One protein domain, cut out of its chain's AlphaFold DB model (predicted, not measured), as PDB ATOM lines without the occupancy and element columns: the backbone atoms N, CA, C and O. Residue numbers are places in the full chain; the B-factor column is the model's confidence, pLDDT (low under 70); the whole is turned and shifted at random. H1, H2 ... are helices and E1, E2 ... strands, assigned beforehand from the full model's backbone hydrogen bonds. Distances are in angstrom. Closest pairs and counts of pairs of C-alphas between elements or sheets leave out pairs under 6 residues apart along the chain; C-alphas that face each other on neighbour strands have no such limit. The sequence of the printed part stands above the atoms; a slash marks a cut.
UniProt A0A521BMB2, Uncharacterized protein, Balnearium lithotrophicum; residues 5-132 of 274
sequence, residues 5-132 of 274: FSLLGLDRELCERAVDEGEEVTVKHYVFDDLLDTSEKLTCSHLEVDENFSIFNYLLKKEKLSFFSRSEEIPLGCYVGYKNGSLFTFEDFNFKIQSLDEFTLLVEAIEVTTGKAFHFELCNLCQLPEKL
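AT A GLANCE: This is residues 5 to 132 of the 274 residues of an uncharacterized protein of Balnearium lithotrophicum (UniProt A0A521BMB2). Two strongly twisted antiparallel sheets, the four-stranded E1 E2 E3 E4 and the three-stranded E5 E6 E7, make two parts of the domain that are loosely set to each other, with the tight link from E4 to E5 leading from one to the other. Helix H2 lies across one face of the larger sheet, and after E7 residues 123 to 126 run back toward that sheet. The printed part has 128 residues, with H1 H2 E1 H3 E2 E3 E4 E5 E6 E7 in order along it; the class is mixed, helices and strands. It is compact by its radius of gyration of the C-alphas, 15.7 A, yet elongated in outline, spanning 56 by 33 by 22 A.

HOW THE PARTS SIT: Start at H1, residues 5 to 8; its C-alpha 5 is 6.8 A from C-alpha 80 of E4, residues 71 to 82, their closest pair. H2, residues 13 to 21, is on the sheet formed by E1, residues 23 to 26, E2, residues 40 to 48, E3, residues 53 to 63, and E4. Its height over the sheet is 7.9 A, it runs across the strands at 80 degrees to E2 on the local plane, and its closest C-alphas to E2 are Ala 18 and Leu 47, 5.0 A apart. Look for N 25 and O 44, 2.8 A, between E1 and E2. E2 E3 E4 is a meander, each strand the antiparallel neighbour of the one before; find N 43 and O 59 at 2.8 A, and N 56 and O 79 at 2.9 A. H3, residues 30 to 33, only grazes both sheets. E5, residues 86 to 97, E6, residues 105 to 111, and E7, residues 117 to 122, make the second meander; see N 94 and O 108, 2.8 A, and N 107 and O 120, 2.8 A. E4 and E7 are only just apart, 8.4 A at the closest. In H2 every O i to N i+4 pair is within hydrogen-bond range; H1 and H3 are too short for such a pair.

IN THESE COORDINATES: Find C-alpha 5 at (107.994, 256.390, 281.507), where H1 begins. H2 is 12.2 A long, E2 25.9 A, E3 31.8 A. E4, 31.7 A, bends by 53 degrees at residue 74. E5 begins at C-alpha 86, (119.516, 265.620, 294.642), and bends by 96 degrees at residue 91. E7 ends at C-alpha 122, (106.000, 262.600, 294.538).

THE WHOLE: The two C-alphas farthest apart, Phe 67 and Thr 114, are 56.4 A apart. The printed part has no cut and no long link. Mean pLDDT of the printed part is 85.1, with residues 30 to 31, 37 to 38, 64 to 70 and 98 to 103 under 70.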
ATOM      1  N   PHE A   5     107.575 257.408 282.472       90.69
ATOM      2  CA  PHE A   5     107.994 256.390 281.507       90.69
ATOM      3  C   PHE A   5     108.355 256.983 280.147       90.69
ATOM      4  O   PHE A   5     109.435 256.715 279.625       90.69
ATOM      5  N   SER A   6     107.487 257.812 279.572       88.50
ATOM      6  CA  SER A   6     107.717 258.436 278.264       88.50
ATOM      7  C   SER A   6     108.876 259.434 278.281       88.50
ATOM      8  O   SER A   6     109.640 259.484 277.314       88.50
ATOM      9  N   LEU A   7     109.070 260.169 279.380       91.12
ATOM     10  CA  LEU A   7     110.225 261.057 279.566       91.12
ATOM     11  C   LEU A   7     111.549 260.292 279.638       91.12
ATOM     12  O   LEU A   7     112.578 260.808 279.210       91.12
ATOM     13  N   LEU A   8     111.525 259.062 280.148       92.44
ATOM     14  CA  LEU A   8     112.699 258.197 280.257       92.44
ATOM     15  C   LEU A   8     112.807 257.173 279.114       92.44
ATOM     16  O   LEU A   8     113.743 256.380 279.078       92.44
ATOM     17  N   GLY A   9     111.864 257.170 278.166       88.62
ATOM     18  CA  GLY A   9     111.820 256.189 277.079       88.62
ATOM     19  C   GLY A   9     111.656 254.742 277.563       88.62
ATOM     20  O   GLY A   9     112.175 253.823 276.927       88.62
ATOM     21  N   LEU A  10     110.974 254.525 278.688       89.75
ATOM     22  CA  LEU A  10     110.769 253.231 279.346       89.75
ATOM     23  C   LEU A  10     109.435 252.587 278.951       89.75
ATOM     24  O   LEU A  10     108.530 253.260 278.464       89.75
ATOM     25  N   ASP A  11     109.337 251.267 279.133       86.25
ATOM     26  CA  ASP A  11     108.104 250.528 278.851       86.25
ATOM     27  C   ASP A  11     107.166 250.535 280.066       86.25
ATOM     28  O   ASP A  11     107.610 250.350 281.201       86.25
ATOM     29  N   ARG A  12     105.867 250.724 279.819       84.88
ATOM     30  CA  ARG A  12     104.821 250.651 280.843       84.88
ATOM     31  C   ARG A  12     104.495 249.216 281.262       84.88
ATOM     32  O   ARG A  12     103.832 249.059 282.281       84.88
ATOM     33  N   GLU A  13     104.987 248.183 280.571       87.75
ATOM     34  CA  GLU A  13     104.897 246.779 281.033       87.75
ATOM     35  C   GLU A  13     105.439 246.592 282.469       87.75
ATOM     36  O   GLU A  13     104.990 245.725 283.218       87.75
ATOM     37  N   LEU A  14     106.349 247.465 282.916       86.25
ATOM     38  CA  LEU A  14     106.848 247.490 284.296       86.25
ATOM     39  C   LEU A  14     105.763 247.813 285.337       86.25
ATOM     40  O   LEU A  14     105.884 247.404 286.489       86.25
ATOM     41  N   CYS A  15     104.699 248.513 284.946       88.75
ATOM     42  CA  CYS A  15     103.548 248.768 285.810       88.75
ATOM     43  C   CYS A  15     102.740 247.495 286.060       88.75
ATOM     44  O   CYS A  15     102.296 247.271 287.181       88.75
ATOM     45  N   GLU A  16     102.586 246.646 285.039       89.00
ATOM     46  CA  GLU A  16     101.916 245.347 285.177       89.00
ATOM     47  C   GLU A  16     102.727 244.434 286.100       89.00
ATOM     48  O   GLU A  16     102.184 243.879 287.052       89.00
ATOM     49  N   ARG A  17     104.054 244.393 285.917       89.81
ATOM     50  CA  ARG A  17     104.955 243.692 286.846       89.81
ATOM     51  C   ARG A  17     104.835 244.205 288.275       89.81
ATOM     52  O   ARG A  17     104.828 243.406 289.203       89.81
ATOM     53  N   ALA A  18     104.719 245.518 288.471       89.88
ATOM     54  CA  ALA A  18     104.534 246.071 289.808       89.88
ATOM     55  C   ALA A  18     103.214 245.624 290.450       89.88
ATOM     56  O   ALA A  18     103.184 245.405 291.654       89.88
ATOM     57  N   VAL A  19     102.147 245.445 289.669       89.75
ATOM     58  CA  VAL A  19     100.873 244.894 290.158       89.75
ATOM     59  C   VAL A  19     100.996 243.411 290.512       89.75
ATOM     60  O   VAL A  19     100.477 242.995 291.545       89.75
ATOM     61  N   ASP A  20     101.682 242.629 289.679       89.50
ATOM     62  CA  ASP A  20     101.770 241.172 289.831       89.50
ATOM     63  C   ASP A  20     102.773 240.729 290.909       89.50
ATOM     64  O   ASP A  20     102.544 239.743 291.614       89.50
ATOM     65  N   GLU A  21     103.899 241.437 291.023       91.88
ATOM     66  CA  GLU A  21     105.053 241.049 291.845       91.88
ATOM     67  C   GLU A  21     105.299 241.995 293.031       91.88
ATOM     68  O   GLU A  21     106.026 241.635 293.958       91.88
ATOM     69  N   GLY A  22     104.727 243.203 293.002       90.94
ATOM     70  CA  GLY A  22     104.978 244.240 294.000       90.94
ATOM     71  C   GLY A  22     104.249 244.030 295.328       90.94
ATOM     72  O   GLY A  22     103.237 243.334 295.429       90.94
ATOM     73  N   GLU A  23     104.757 244.682 296.371       92.88
ATOM     74  CA  GLU A  23     104.107 244.735 297.678       92.88
ATOM     75  C   GLU A  23     102.936 245.725 297.642       92.88
ATOM     76  O   GLU A  23     103.111 246.901 297.321       92.88
ATOM     77  N   GLU A  24     101.732 245.261 297.986       93.56
ATOM     78  CA  GLU A  24     100.559 246.128 298.092       93.56
ATOM     79  C   GLU A  24     100.521 246.848 299.446       93.56
ATOM     80  O   GLU A  24     100.404 246.230 300.507       93.56
ATOM     81  N   VAL A  25     100.524 248.178 299.398       92.56
ATOM     82  CA  VAL A  25     100.451 249.066 300.556       92.56
ATOM     83  C   VAL A  25      99.222 249.965 300.437       92.56
ATOM     84  O   VAL A  25      98.981 250.602 299.413       92.56
ATOM     85  N   THR A  26      98.424 250.049 301.501       89.81
ATOM     86  CA  THR A  26      97.336 251.037 301.586       89.81
ATOM     87  C   THR A  26      97.906 252.387 302.002       89.81
ATOM     88  O   THR A  26      98.560 252.478 303.040       89.81
ATOM     89  N   VAL A  27      97.626 253.431 301.224       88.12
ATOM     90  CA  VAL A  27      98.016 254.807 301.547       88.12
ATOM     91  C   VAL A  27      97.156 255.302 302.704       88.12
ATOM     92  O   VAL A  27      95.933 255.208 302.650       88.12
ATOM     93  N   LYS A  28      97.790 255.824 303.756       81.88
ATOM     94  CA  LYS A  28      97.114 256.245 304.994       81.88
ATOM     95  C   LYS A  28      97.281 257.735 305.263       81.88
ATOM     96  O   LYS A  28      97.613 258.090 306.378       81.88
ATOM     97  N   HIS A  29      97.161 258.611 304.273       78.94
ATOM     98  CA  HIS A  29      97.402 260.042 304.490       78.94
ATOM     99  C   HIS A  29      96.075 260.797 304.617       78.94
ATOM    100  O   HIS A  29      95.254 260.759 303.702       78.94
ATOM    101  N   TYR A  30      95.904 261.539 305.718       67.50
ATOM    102  CA  TYR A  30      94.631 262.173 306.099       67.50
ATOM    103  C   TYR A  30      94.020 263.049 304.991       67.50
ATOM    104  O   TYR A  30      92.816 263.030 304.765       67.50
ATOM    105  N   VAL A  31      94.862 263.778 304.244       69.94
ATOM    106  CA  VAL A  31      94.406 264.624 303.123       69.94
ATOM    107  C   VAL A  31      93.671 263.847 302.021       69.94
ATOM    108  O   VAL A  31      92.825 264.420 301.343       69.94
ATOM    109  N   PHE A  32      93.979 262.560 301.825       74.06
ATOM    110  CA  PHE A  32      93.269 261.738 300.845       74.06
ATOM    111  C   PHE A  32      92.002 261.144 301.428       74.06
ATOM    112  O   PHE A  32      91.033 261.044 300.693       74.06
ATOM    113  N   ASP A  33      91.959 260.822 302.721       70.44
ATOM    114  CA  ASP A  33      90.727 260.340 303.358       70.44
ATOM    115  C   ASP A  33      89.582 261.357 303.218       70.44
ATOM    116  O   ASP A  33      88.435 260.966 303.026       70.44
ATOM    117  N   ASP A  34      89.892 262.658 303.238       70.50
ATOM    118  CA  ASP A  34      88.913 263.724 302.984       70.50
ATOM    119  C   ASP A  34      88.448 263.786 301.509       70.50
ATOM    120  O   ASP A  34      87.358 264.291 301.224       70.50
ATOM    121  N   LEU A  35      89.269 263.310 300.564       72.38
ATOM    122  CA  LEU A  35      88.973 263.291 299.124       72.38
ATOM    123  C   LEU A  35      88.305 261.991 298.661       72.38
ATOM    124  O   LEU A  35      87.626 261.992 297.634       72.38
ATOM    125  N   LEU A  36      88.524 260.896 299.382       71.81
ATOM    126  CA  LEU A  36      87.987 259.577 299.077       71.81
ATOM    127  C   LEU A  36      86.603 259.413 299.717       71.81
ATOM    128  O   LEU A  36      86.388 259.759 300.879       71.81
ATOM    129  N   ASP A  37      85.642 258.840 298.986       67.50
ATOM    130  CA  ASP A  37      84.373 258.447 299.604       67.50
ATOM    131  C   ASP A  37      84.645 257.411 300.717       67.50
ATOM    132  O   ASP A  37      85.541 256.581 300.595       67.50
ATOM    133  N   THR A  38      83.815 257.356 301.769       66.81
ATOM    134  CA  THR A  38      83.982 256.447 302.942       66.81
ATOM    135  C   THR A  38      84.107 254.932 302.654       66.81
ATOM    136  O   THR A  38      84.254 254.137 303.579       66.81
ATOM    137  N   SER A  39      84.035 254.511 301.391       76.38
ATOM    138  CA  SER A  39      84.171 253.119 300.933       76.38
ATOM    139  C   SER A  39      85.305 252.906 299.921       76.38
ATOM    140  O   SER A  39      85.427 251.818 299.351       76.38
ATOM    141  N   GLU A  40      86.107 253.939 299.675       84.50
ATOM    142  CA  GLU A  40      87.225 253.931 298.741       84.50
ATOM    143  C   GLU A  40      88.553 253.915 299.502       84.50
ATOM    144  O   GLU A  40      88.696 254.521 300.561       84.50
ATOM    145  N   LYS A  41      89.528 253.175 298.973       87.50
ATOM    146  CA  LYS A  41      90.879 253.065 299.527       87.50
ATOM    147  C   LYS A  41      91.890 253.301 298.424       87.50
ATOM    148  O   LYS A  41      91.830 252.643 297.386       87.50
ATOM    149  N   LEU A  42      92.842 254.194 298.668       88.31
ATOM    150  CA  LEU A  42      94.005 254.346 297.808       88.31
ATOM    151  C   LEU A  42      95.045 253.284 298.182       88.31
ATOM    152  O   LEU A  42      95.502 253.205 299.321       88.31
ATOM    153  N   THR A  43      95.409 252.458 297.214       91.06
ATOM    154  CA  THR A  43      96.422 251.406 297.346       91.06
ATOM    155  C   THR A  43      97.544 251.632 296.346       91.06
ATOM    156  O   THR A  43      97.360 252.312 295.340       91.06
ATOM    157  N   CYS A  44      98.714 251.099 296.658       93.12
ATOM    158  CA  CYS A  44      99.944 251.250 295.903       93.12
ATOM    159  C   CYS A  44     100.616 249.887 295.828       93.12
ATOM    160  O   CYS A  44     100.890 249.305 296.874       93.12
ATOM    161  N   SER A  45     100.883 249.388 294.630       94.69
ATOM    162  CA  SER A  45     101.778 248.252 294.436       94.69
ATOM    163  C   SER A  45     103.188 248.794 294.218       94.69
ATOM    164  O   SER A  45     103.430 249.535 293.260       94.69
ATOM    165  N   HIS A  46     104.096 248.480 295.140       95.00
ATOM    166  CA  HIS A  46     105.493 248.911 295.114       95.00
ATOM    167  C   HIS A  46     106.387 247.755 294.675       95.00
ATOM    168  O   HIS A  46     106.422 246.705 295.313       95.00
ATOM    169  N   LEU A  47     107.135 247.964 293.596       95.06
ATOM    170  CA  LEU A  47     108.152 247.034 293.122       95.06
ATOM    171  C   LEU A  47     109.527 247.686 293.196       95.06
ATOM    172  O   LEU A  47     109.779 248.715 292.572       95.06
ATOM    173  N   GLU A  48     110.429 247.066 293.942       94.31
ATOM    174  CA  GLU A  48     111.850 247.389 293.899       94.31
ATOM    175  C   GLU A  48     112.472 246.747 292.654       94.31
ATOM    176  O   GLU A  48     112.447 245.523 292.523       94.31
ATOM    177  N   VAL A  49     113.009 247.553 291.734       92.81
ATOM    178  CA  VAL A  49     113.636 247.036 290.506       92.81
ATOM    179  C   VAL A  49     115.119 246.779 290.745       92.81
ATOM    180  O   VAL A  49     115.619 245.690 290.468       92.81
ATOM    181  N   ASP A  50     115.814 247.775 291.291       91.38
ATOM    182  CA  ASP A  50     117.221 247.709 291.674       91.38
ATOM    183  C   ASP A  50     117.535 248.747 292.772       91.38
ATOM    184  O   ASP A  50     116.632 249.342 293.359       91.38
ATOM    185  N   GLU A  51     118.820 248.965 293.065       91.19
ATOM    186  CA  GLU A  51     119.272 249.927 294.083       91.19
ATOM    187  C   GLU A  51     118.911 251.392 293.774       91.19
ATOM    188  O   GLU A  51     118.853 252.221 294.681       91.19
ATOM    189  N   ASN A  52     118.654 251.715 292.508       94.06
ATOM    190  CA  ASN A  52     118.410 253.066 292.021       94.06
ATOM    191  C   ASN A  52     116.927 253.328 291.752       94.06
ATOM    192  O   ASN A  52     116.500 254.484 291.818       94.06
ATOM    193  N   PHE A  53     116.154 252.292 291.425       95.75
ATOM    194  CA  PHE A  53     114.810 252.433 290.884       95.75
ATOM    195  C   PHE A  53     113.757 251.591 291.601       95.75
ATOM    196  O   PHE A  53     113.924 250.399 291.866       95.75
ATOM    197  N   SER A  54     112.596 252.211 291.798       95.69
ATOM    198  CA  SER A  54     111.360 251.537 292.193       95.69
ATOM    199  C   SER A  54     110.212 251.937 291.273       95.69
ATOM    200  O   SER A  54     110.195 253.040 290.725       95.69
ATOM    201  N   ILE A  55     109.220 251.062 291.148       95.56
ATOM    202  CA  ILE A  55     107.955 251.338 290.467       95.56
ATOM    203  C   ILE A  55     106.845 251.439 291.505       95.56
ATOM    204  O   ILE A  55     106.744 250.599 292.399       95.56
ATOM    205  N   PHE A  56     106.002 252.459 291.365       94.44
ATOM    206  CA  PHE A  56     104.848 252.700 292.226       94.44
ATOM    207  C   PHE A  56     103.590 252.763 291.373       94.44
ATOM    208  O   PHE A  56     103.437 253.688 290.576       94.44
ATOM    209  N   ASN A  57     102.697 251.789 291.533       92.94
ATOM    210  CA  ASN A  57     101.430 251.734 290.813       92.94
ATOM    211  C   ASN A  57     100.250 251.965 291.762       92.94
ATOM    212  O   ASN A  57      99.982 251.145 292.636       92.94
ATOM    213  N   TYR A  58      99.524 253.061 291.569       91.19
ATOM    214  CA  TYR A  58      98.399 253.470 292.397       91.19
ATOM    215  C   TYR A  58      97.065 252.968 291.843       91.19
ATOM    216  O   TYR A  58      96.763 253.102 290.655       91.19
ATOM    217  N   LEU A  59      96.245 252.431 292.741       89.31
ATOM    218  CA  LEU A  59      94.936 251.844 292.474       89.31
ATOM    219  C   LEU A  59      93.926 252.368 293.493       89.31
ATOM    220  O   LEU A  59      94.168 252.323 294.703       89.31
ATOM    221  N   LEU A  60      92.765 252.806 293.016       88.25
ATOM    222  CA  LEU A  60      91.610 253.092 293.853       88.25
ATOM    223  C   LEU A  60      90.763 251.825 293.992       88.25
ATOM    224  O   LEU A  60      90.227 251.321 293.005       88.25
ATOM    225  N   LYS A  61      90.617 251.319 295.216       87.69
ATOM    226  CA  LYS A  61      89.766 250.164 295.522       87.69
ATOM    227  C   LYS A  61      88.451 250.629 296.126       87.69
ATOM    228  O   LYS A  61      88.444 251.242 297.190       87.69
ATOM    229  N   LYS A  62      87.337 250.297 295.476       85.19
ATOM    230  CA  LYS A  62      85.980 250.598 295.943       85.19
ATOM    231  C   LYS A  62      85.295 249.336 296.453       85.19
ATOM    232  O   LYS A  62      85.041 248.394 295.696       85.19
ATOM    233  N   GLU A  63      84.960 249.321 297.739       74.38
ATOM    234  CA  GLU A  63      84.211 248.220 298.347       74.38
ATOM    235  C   GLU A  63      82.705 248.403 298.099       74.38
ATOM    236  O   GLU A  63      82.051 249.265 298.686       74.38
ATOM    237  N   LYS A  64      82.106 247.572 297.233       66.06
ATOM    238  CA  LYS A  64      80.643 247.543 297.072       66.06
ATOM    239  C   LYS A  64      80.009 246.658 298.143       66.06
ATOM    240  O   LYS A  64      80.172 245.438 298.131       66.06
ATOM    241  N   LEU A  65      79.204 247.267 299.016       57.25
ATOM    242  CA  LEU A  65      78.312 246.573 299.951       57.25
ATOM    243  C   LEU A  65      77.167 245.890 299.177       57.25
ATOM    244  O   LEU A  65      76.064 246.418 299.058       57.25
ATOM    245  N   SER A  66      77.431 244.716 298.605       54.97
ATOM    246  CA  SER A  66      76.419 243.849 297.988       54.97
ATOM    247  C   SER A  66      76.603 242.398 298.448       54.97
ATOM    248  O   SER A  66      77.698 242.011 298.847       54.97
ATOM    249  N   PHE A  67      75.542 241.580 298.373       53.22
ATOM    250  CA  PHE A  67      75.558 240.151 298.745       53.22
ATOM    251  C   PHE A  67      76.620 239.315 298.007       53.22
ATOM    252  O   PHE A  67      76.974 238.231 298.463       53.22
ATOM    253  N   PHE A  68      77.147 239.830 296.897       53.53
ATOM    254  CA  PHE A  68      78.385 239.377 296.282       53.53
ATOM    255  C   PHE A  68      79.376 240.537 296.393       53.53
ATOM    256  O   PHE A  68      79.254 241.529 295.671       53.53
ATOM    257  N   SER A  69      80.304 240.465 297.348       53.22
ATOM    258  CA  SER A  69      81.350 241.472 297.536       53.22
ATOM    259  C   SER A  69      82.260 241.474 296.308       53.22
ATOM    260  O   SER A  69      83.167 240.651 296.194       53.22
ATOM    261  N   ARG A  70      81.979 242.356 295.352       60.09
ATOM    262  CA  ARG A  70      82.841 242.597 294.199       60.09
ATOM    263  C   ARG A  70      83.526 243.931 294.446       60.09
ATOM    264  O   ARG A  70      82.864 244.967 294.387       60.09
ATOM    265  N   SER A  71      84.806 243.886 294.799       70.12
ATOM    266  CA  SER A  71      85.658 245.068 294.791       70.12
ATOM    267  C   SER A  71      85.830 245.533 293.348       70.12
ATOM    268  O   SER A  71      85.943 244.723 292.425       70.12
ATOM    269  N   GLU A  72      85.761 246.840 293.149       82.56
ATOM    270  CA  GLU A  72      86.107 247.480 291.886       82.56
ATOM    271  C   GLU A  72      87.466 248.147 292.073       82.56
ATOM    272  O   GLU A  72      87.662 248.863 293.055       82.56
ATOM    273  N   GLU A  73      88.402 247.863 291.173       85.62
ATOM    274  CA  GLU A  73      89.744 248.444 291.181       85.62
ATOM    275  C   GLU A  73      89.873 249.366 289.974       85.62
ATOM    276  O   GLU A  73      89.601 248.960 288.841       85.62
ATOM    277  N   ILE A  74      90.245 250.618 290.228       86.19
ATOM    278  CA  ILE A  74      90.430 251.646 289.207       86.19
ATOM    279  C   ILE A  74      91.915 252.035 289.217       86.19
ATOM    280  O   ILE A  74      92.389 252.550 290.233       86.19
ATOM    281  N   PRO A  75      92.673 251.778 288.137       85.88
ATOM    282  CA  PRO A  75      94.057 252.228 288.029       85.88
ATOM    283  C   PRO A  75      94.105 253.752 287.959       85.88
ATOM    284  O   PRO A  75      93.367 254.364 287.191       85.88
ATOM    285  N   LEU A  76      94.974 254.346 288.773       85.56
ATOM    286  CA  LEU A  76      95.110 255.792 288.906       85.56
ATOM    287  C   LEU A  76      96.360 256.312 288.195       85.56
ATOM    288  O   LEU A  76      96.288 257.263 287.422       85.56
ATOM    289  N   GLY A  77      97.511 255.687 288.435       86.88
ATOM    290  CA  GLY A  77      98.775 256.131 287.859       86.88
ATOM    291  C   GLY A  77      99.932 255.222 288.240       86.88
ATOM    292  O   GLY A  77      99.879 254.531 289.252       86.88
ATOM    293  N   CYS A  78     100.978 255.228 287.424       90.00
ATOM    294  CA  CYS A  78     102.178 254.435 287.637       90.00
ATOM    295  C   CYS A  78     103.408 255.317 287.428       90.00
ATOM    296  O   CYS A  78     103.462 256.082 286.460       90.00
ATOM    297  N   TYR A  79     104.391 255.209 288.322       91.88
ATOM    298  CA  TYR A  79     105.559 256.086 288.341       91.88
ATOM    299  C   TYR A  79     106.856 255.317 288.546       91.88
ATOM    300  O   TYR A  79     106.908 254.367 289.325       91.88
ATOM    301  N   VAL A  80     107.912 255.801 287.894       94.62
ATOM    302  CA  VAL A  80     109.292 255.380 288.143       94.62
ATOM    303  C   VAL A  80     109.921 256.320 289.169       94.62
ATOM    304  O   VAL A  80     110.153 257.493 288.879       94.62
ATOM    305  N   GLY A  81     110.216 255.819 290.364       95.62
ATOM    306  CA  GLY A  81     110.968 256.550 291.380       95.62
ATOM    307  C   GLY A  81     112.465 256.291 291.246       95.62
ATOM    308  O   GLY A  81     112.893 255.145 291.355       95.62
ATOM    309  N   TYR A  82     113.250 257.348 291.042       96.88
ATOM    310  CA  TYR A  82     114.710 257.305 291.030       96.88
ATOM    311  C   TYR A  82     115.260 257.819 292.363       96.88
ATOM    312  O   TYR A  82     115.008 258.958 292.754       96.88
ATOM    313  N   LYS A  83     116.002 256.966 293.070       95.62
ATOM    314  CA  LYS A  83     116.417 257.178 294.465       95.62
ATOM    315  C   LYS A  83     117.662 258.046 294.617       95.62
ATOM    316  O   LYS A  83     117.844 258.669 295.655       95.62
ATOM    317  N   ASN A  84     118.484 258.141 293.574       95.50
ATOM    318  CA  ASN A  84     119.737 258.902 293.593       95.50
ATOM    319  C   ASN A  84     119.565 260.324 293.038       95.50
ATOM    320  O   ASN A  84     120.398 260.812 292.264       95.50
ATOM    321  N   GLY A  85     118.452 260.963 293.396       96.75
ATOM    322  CA  GLY A  85     118.205 262.378 293.132       96.75
ATOM    323  C   GLY A  85     119.059 263.303 293.999       96.75
ATOM    324  O   GLY A  85     119.771 262.861 294.899       96.75
ATOM    325  N   SER A  86     118.957 264.606 293.746       97.06
ATOM    326  CA  SER A  86     119.516 265.620 294.642       97.06
ATOM    327  C   SER A  86     118.696 265.659 295.923       97.06
ATOM    328  O   SER A  86     117.478 265.824 295.868       97.06
ATOM    329  N   LEU A  87     119.357 265.494 297.065       96.94
ATOM    330  CA  LEU A  87     118.690 265.448 298.358       96.94
ATOM    331  C   LEU A  87     118.382 266.865 298.850       96.94
ATOM    332  O   LEU A  87     119.295 267.675 299.010       96.94
ATOM    333  N   PHE A  88     117.108 267.137 299.114       96.44
ATOM    334  CA  PHE A  88     116.640 268.391 299.699       96.44
ATOM    335  C   PHE A  88     115.763 268.123 300.917       96.44
ATOM    336  O   PHE A  88     114.994 267.162 300.923       96.44
ATOM    337  N   THR A  89     115.845 269.009 301.906       96.00
ATOM    338  CA  THR A  89     115.036 268.952 303.125       96.00
ATOM    339  C   THR A  89     113.883 269.946 303.023       96.00
ATOM    340  O   THR A  89     114.094 271.132 302.762       96.00
ATOM    341  N   PHE A  90     112.659 269.473 303.244       93.88
ATOM    342  CA  PHE A  90     111.439 270.274 303.131       93.88
ATOM    343  C   PHE A  90     110.707 270.370 304.468       93.88
ATOM    344  O   PHE A  90     110.523 269.354 305.141       93.88
ATOM    345  N   GLU A  91     110.259 271.577 304.826       89.56
ATOM    346  CA  GLU A  91     109.460 271.826 306.041       89.56
ATOM    347  C   GLU A  91     107.952 271.762 305.779       89.56
ATOM    348  O   GLU A  91     107.211 271.155 306.550       89.56
ATOM    349  N   ASP A  92     107.508 272.342 304.664       84.88
ATOM    350  CA  ASP A  92     106.098 272.491 304.327       84.88
ATOM    351  C   ASP A  92     105.780 271.729 303.047       84.88
ATOM    352  O   ASP A  92     106.455 271.899 302.033       84.88
ATOM    353  N   PHE A  93     104.713 270.927 303.088       87.38
ATOM    354  CA  PHE A  93     104.195 270.177 301.949       87.38
ATOM    355  C   PHE A  93     102.738 270.544 301.698       87.38
ATOM    356  O   PHE A  93     101.882 270.423 302.576       87.38
ATOM    357  N   ASN A  94     102.441 270.928 300.466       85.56
ATOM    358  CA  ASN A  94     101.092 271.119 299.975       85.56
ATOM    359  C   ASN A  94     100.819 270.104 298.864       85.56
ATOM    360  O   ASN A  94     101.364 270.191 297.763       85.56
ATOM    361  N   PHE A  95      99.975 269.123 299.174       82.88
ATOM    362  CA  PHE A  95      99.594 268.063 298.250       82.88
ATOM    363  C   PHE A  95      98.357 268.468 297.458       82.88
ATOM    364  O   PHE A  95      97.338 268.869 298.024       82.88
ATOM    365  N   LYS A  96      98.413 268.292 296.140       80.06
ATOM    366  CA  LYS A  96      97.283 268.525 295.249       80.06
ATOM    367  C   LYS A  96      97.118 267.372 294.270       80.06
ATOM    368  O   LYS A  96      97.990 267.118 293.444       80.06
ATOM    369  N   ILE A  97      95.943 266.745 294.306       74.50
ATOM    370  CA  ILE A  97      95.472 265.877 293.224       74.50
ATOM    371  C   ILE A  97      94.828 266.769 292.165       74.50
ATOM    372  O   ILE A  97      93.913 267.536 292.471       74.50
ATOM    373  N   GLN A  98      95.303 266.698 290.922       66.62
ATOM    374  CA  GLN A  98      94.679 267.447 289.826       66.62
ATOM    375  C   GLN A  98      93.415 266.774 289.293       66.62
ATOM    376  O   GLN A  98      92.430 267.453 289.006       66.62
ATOM    377  N   SER A  99      93.449 265.450 289.167       65.00
ATOM    378  CA  SER A  99      92.360 264.612 288.672       65.00
ATOM    379  C   SER A  99      92.523 263.202 289.234       65.00
ATOM    380  O   SER A  99      93.649 262.758 289.427       65.00
ATOM    381  N   LEU A 100      91.423 262.493 289.499       69.00
ATOM    382  CA  LEU A 100      91.475 261.054 289.788       69.00
ATOM    383  C   LEU A 100      91.564 260.222 288.498       69.00
ATOM    384  O   LEU A 100      92.138 259.142 288.521       69.00
ATOM    385  N   ASP A 101      91.063 260.742 287.373       64.56
ATOM    386  CA  ASP A 101      91.175 260.084 286.061       64.56
ATOM    387  C   ASP A 101      92.615 260.138 285.514       64.56
ATOM    388  O   ASP A 101      93.039 259.272 284.753       64.56
ATOM    389  N   GLU A 102      93.365 261.169 285.911       60.81
ATOM    390  CA  GLU A 102      94.782 261.377 285.603       60.81
ATOM    391  C   GLU A 102      95.505 261.683 286.914       60.81
ATOM    392  O   GLU A 102      95.922 262.819 287.175       60.81
ATOM    393  N   PHE A 103      95.570 260.670 287.785       68.50
ATOM    394  CA  PHE A 103      96.193 260.831 289.089       68.50
ATOM    395  C   PHE A 103      97.613 261.345 288.903       68.50
ATOM    396  O   PHE A 103      98.418 260.798 288.152       68.50
ATOM    397  N   THR A 104      97.878 262.459 289.565       72.50
ATOM    398  CA  THR A 104      99.175 263.107 289.684       72.50
ATOM    399  C   THR A 104      99.226 263.643 291.097       72.50
ATOM    400  O   THR A 104      98.321 264.363 291.533       72.50
ATOM    401  N   LEU A 105     100.262 263.256 291.835       78.50
ATOM    402  CA  LEU A 105     100.492 263.801 293.160       78.50
ATOM    403  C   LEU A 105     101.427 264.993 293.046       78.50
ATOM    404  O   LEU A 105     102.631 264.873 293.269       78.50
ATOM    405  N   LEU A 106     100.859 266.137 292.672       83.19
ATOM    406  CA  LEU A 106     101.619 267.371 292.634       83.19
ATOM    407  C   LEU A 106     101.857 267.844 294.066       83.19
ATOM    408  O   LEU A 106     100.918 268.065 294.833       83.19
ATOM    409  N   VAL A 107     103.125 268.010 294.398       88.12
ATOM    410  CA  VAL A 107     103.595 268.552 295.661       88.12
ATOM    411  C   VAL A 107     104.172 269.925 295.387       88.12
ATOM    412  O   VAL A 107     105.069 270.061 294.561       88.12
ATOM    413  N   GLU A 108     103.663 270.931 296.085       91.06
ATOM    414  CA  GLU A 108     104.368 272.192 296.286       91.06
ATOM    415  C   GLU A 108     105.019 272.141 297.669       91.06
ATOM    416  O   GLU A 108     104.325 271.892 298.656       91.06
ATOM    417  N   ALA A 109     106.334 272.336 297.750       91.69
ATOM    418  CA  ALA A 109     107.056 272.269 299.017       91.69
ATOM    419  C   ALA A 109     108.102 273.375 299.165       91.69
ATOM    420  O   ALA A 109     108.700 273.807 298.176       91.69
ATOM    421  N   ILE A 110     108.320 273.827 300.402       92.81
ATOM    422  CA  ILE A 110     109.297 274.874 300.742       92.81
ATOM    423  C   ILE A 110     110.567 274.217 301.282       92.81
ATOM    424  O   ILE A 110     110.526 273.504 302.286       92.81
ATOM    425  N   GLU A 111     111.684 274.430 300.585       93.88
ATOM    426  CA  GLU A 111     112.992 273.903 300.986       93.88
ATOM    427  C   GLU A 111     113.594 274.758 302.110       93.88
ATOM    428  O   GLU A 111     113.611 275.989 302.029       93.88
ATOM    429  N   VAL A 112     114.094 274.092 303.154       92.69
ATOM    430  CA  VAL A 112     114.470 274.709 304.438       92.69
ATOM    431  C   VAL A 112     115.613 275.719 304.303       92.69
ATOM    432  O   VAL A 112     115.594 276.784 304.921       92.69
ATOM    433  N   THR A 113     116.631 275.406 303.506       90.81
ATOM    434  CA  THR A 113     117.881 276.179 303.445       90.81
ATOM    435  C   THR A 113     117.732 277.463 302.635       90.81
ATOM    436  O   THR A 113     118.256 278.517 303.001       90.81
ATOM    437  N   THR A 114     117.044 277.379 301.502       89.12
ATOM    438  CA  THR A 114     116.942 278.440 300.497       89.12
ATOM    439  C   THR A 114     115.614 279.184 300.562       89.12
ATOM    440  O   THR A 114     115.509 280.279 300.003       89.12
ATOM    441  N   GLY A 115     114.592 278.604 301.201       89.69
ATOM    442  CA  GLY A 115     113.221 279.113 301.188       89.69
ATOM    443  C   GLY A 115     112.573 279.078 299.798       89.69
ATOM    444  O   GLY A 115     111.544 279.723 299.581       89.69
ATOM    445  N   LYS A 116     113.181 278.383 298.824       89.25
ATOM    446  CA  LYS A 116     112.632 278.244 297.470       89.25
ATOM    447  C   LYS A 116     111.486 277.232 297.483       89.25
ATOM    448  O   LYS A 116     111.587 276.160 298.077       89.25
ATOM    449  N   ALA A 117     110.412 277.569 296.772       90.88
ATOM    450  CA  ALA A 117     109.303 276.655 296.537       90.88
ATOM    451  C   ALA A 117     109.593 275.751 295.330       90.88
ATOM    452  O   ALA A 117     109.865 276.235 294.224       90.88
ATOM    453  N   PHE A 118     109.484 274.442 295.528       92.69
ATOM    454  CA  PHE A 118     109.596 273.424 294.489       92.69
ATOM    455  C   PHE A 118     108.228 272.825 294.184       92.69
ATOM    456  O   PHE A 118     107.387 272.705 295.066       92.69
ATOM    457  N   HIS A 119     108.019 272.465 292.921       93.06
ATOM    458  CA  HIS A 119     106.842 271.756 292.446       93.06
ATOM    459  C   HIS A 119     107.306 270.429 291.849       93.06
ATOM    460  O   HIS A 119     108.139 270.431 290.947       93.06
ATOM    461  N   PHE A 120     106.812 269.299 292.335       93.31
ATOM    462  CA  PHE A 120     107.224 267.991 291.822       93.31
ATOM    463  C   PHE A 120     106.132 266.940 291.987       93.31
ATOM    464  O   PHE A 120     105.240 267.079 292.820       93.31
ATOM    465  N   GLU A 121     106.200 265.878 291.189       92.44
ATOM    466  CA  GLU A 121     105.364 264.692 291.370       92.44
ATOM    467  C   GLU A 121     106.049 263.741 292.365       92.44
ATOM    468  O   GLU A 121     107.132 263.219 292.094       92.44
ATOM    469  N   LEU A 122     105.449 263.524 293.539       92.38
ATOM    470  CA  LEU A 122     106.000 262.600 294.538       92.38
ATOM    471  C   LEU A 122     105.592 261.156 294.206       92.38
ATOM    472  O   LEU A 122     104.412 260.811 294.251       92.38
ATOM    473  N   CYS A 123     106.574 260.305 293.909       93.56
ATOM    474  CA  CYS A 123     106.337 258.945 293.421       93.56
ATOM    475  C   CYS A 123     105.926 257.959 294.517       93.56
ATOM    476  O   CYS A 123     105.128 257.069 294.253       93.56
ATOM    477  N   ASN A 124     106.490 258.082 295.720       92.75
ATOM    478  CA  ASN A 124     106.412 257.060 296.767       92.75
ATOM    479  C   ASN A 124     105.536 257.466 297.959       92.75
ATOM    480  O   ASN A 124     105.804 257.101 299.102       92.75
ATOM    481  N   LEU A 125     104.438 258.175 297.700       89.62
ATOM    482  CA  LEU A 125     103.454 258.570 298.716       89.62
ATOM    483  C   LEU A 125     103.000 257.413 299.615       89.62
ATOM    484  O   LEU A 125     102.683 257.619 300.780       89.62
ATOM    485  N   CYS A 126     102.949 256.192 299.076       90.44
ATOM    486  CA  CYS A 126     102.487 255.028 299.819       90.44
ATOM    487  C   CYS A 126     103.454 254.565 300.911       90.44
ATOM    488  O   CYS A 126     103.054 253.808 301.789       90.44
ATOM    489  N   GLN A 127     104.692 255.056 300.880       91.19
ATOM    490  CA  GLN A 127     105.698 254.803 301.902       91.19
ATOM    491  C   GLN A 127     105.682 255.870 303.007       91.19
ATOM    492  O   GLN A 127     106.289 255.660 304.051       91.19
ATOM    493  N   LEU A 128     104.974 256.991 302.821       89.00
ATOM    494  CA  LEU A 128     104.919 258.058 303.817       89.00
ATOM    495  C   LEU A 128     104.071 257.685 305.046       89.00
ATOM    496  O   LEU A 128     103.075 256.961 304.925       89.00
ATOM    497  N   PRO A 129     104.409 258.220 306.236       85.56
ATOM    498  CA  PRO A 129     103.553 258.103 307.407       85.56
ATOM    499  C   PRO A 129     102.243 258.884 307.222       85.56
ATOM    500  O   PRO A 129     102.139 259.792 306.402       85.56
ATOM    501  N   GLU A 130     101.245 258.579 308.057       83.50
ATOM    502  CA  GLU A 130      99.922 259.226 308.005       83.50
ATOM    503  C   GLU A 130      99.963 260.744 308.219       83.50
ATOM    504  O   GLU A 130      99.126 261.480 307.691       83.50
ATOM    505  N   LYS A 131     100.942 261.214 309.000       81.44
ATOM    506  CA  LYS A 131     101.210 262.633 309.238       81.44
ATOM    507  C   LYS A 131     102.706 262.875 309.172       81.44
ATOM    508  O   LYS A 131     103.467 262.196 309.862       81.44
ATOM    509  N   LEU A 132     103.104 263.883 308.407       80.00
ATOM    510  CA  LEU A 132     104.459 264.416 308.435       80.00
ATOM    511  C   LEU A 132     104.621 265.225 309.729       80.00
ATOM    512  O   LEU A 132     103.956 266.240 309.924       80.00
TER     513      LEU A 132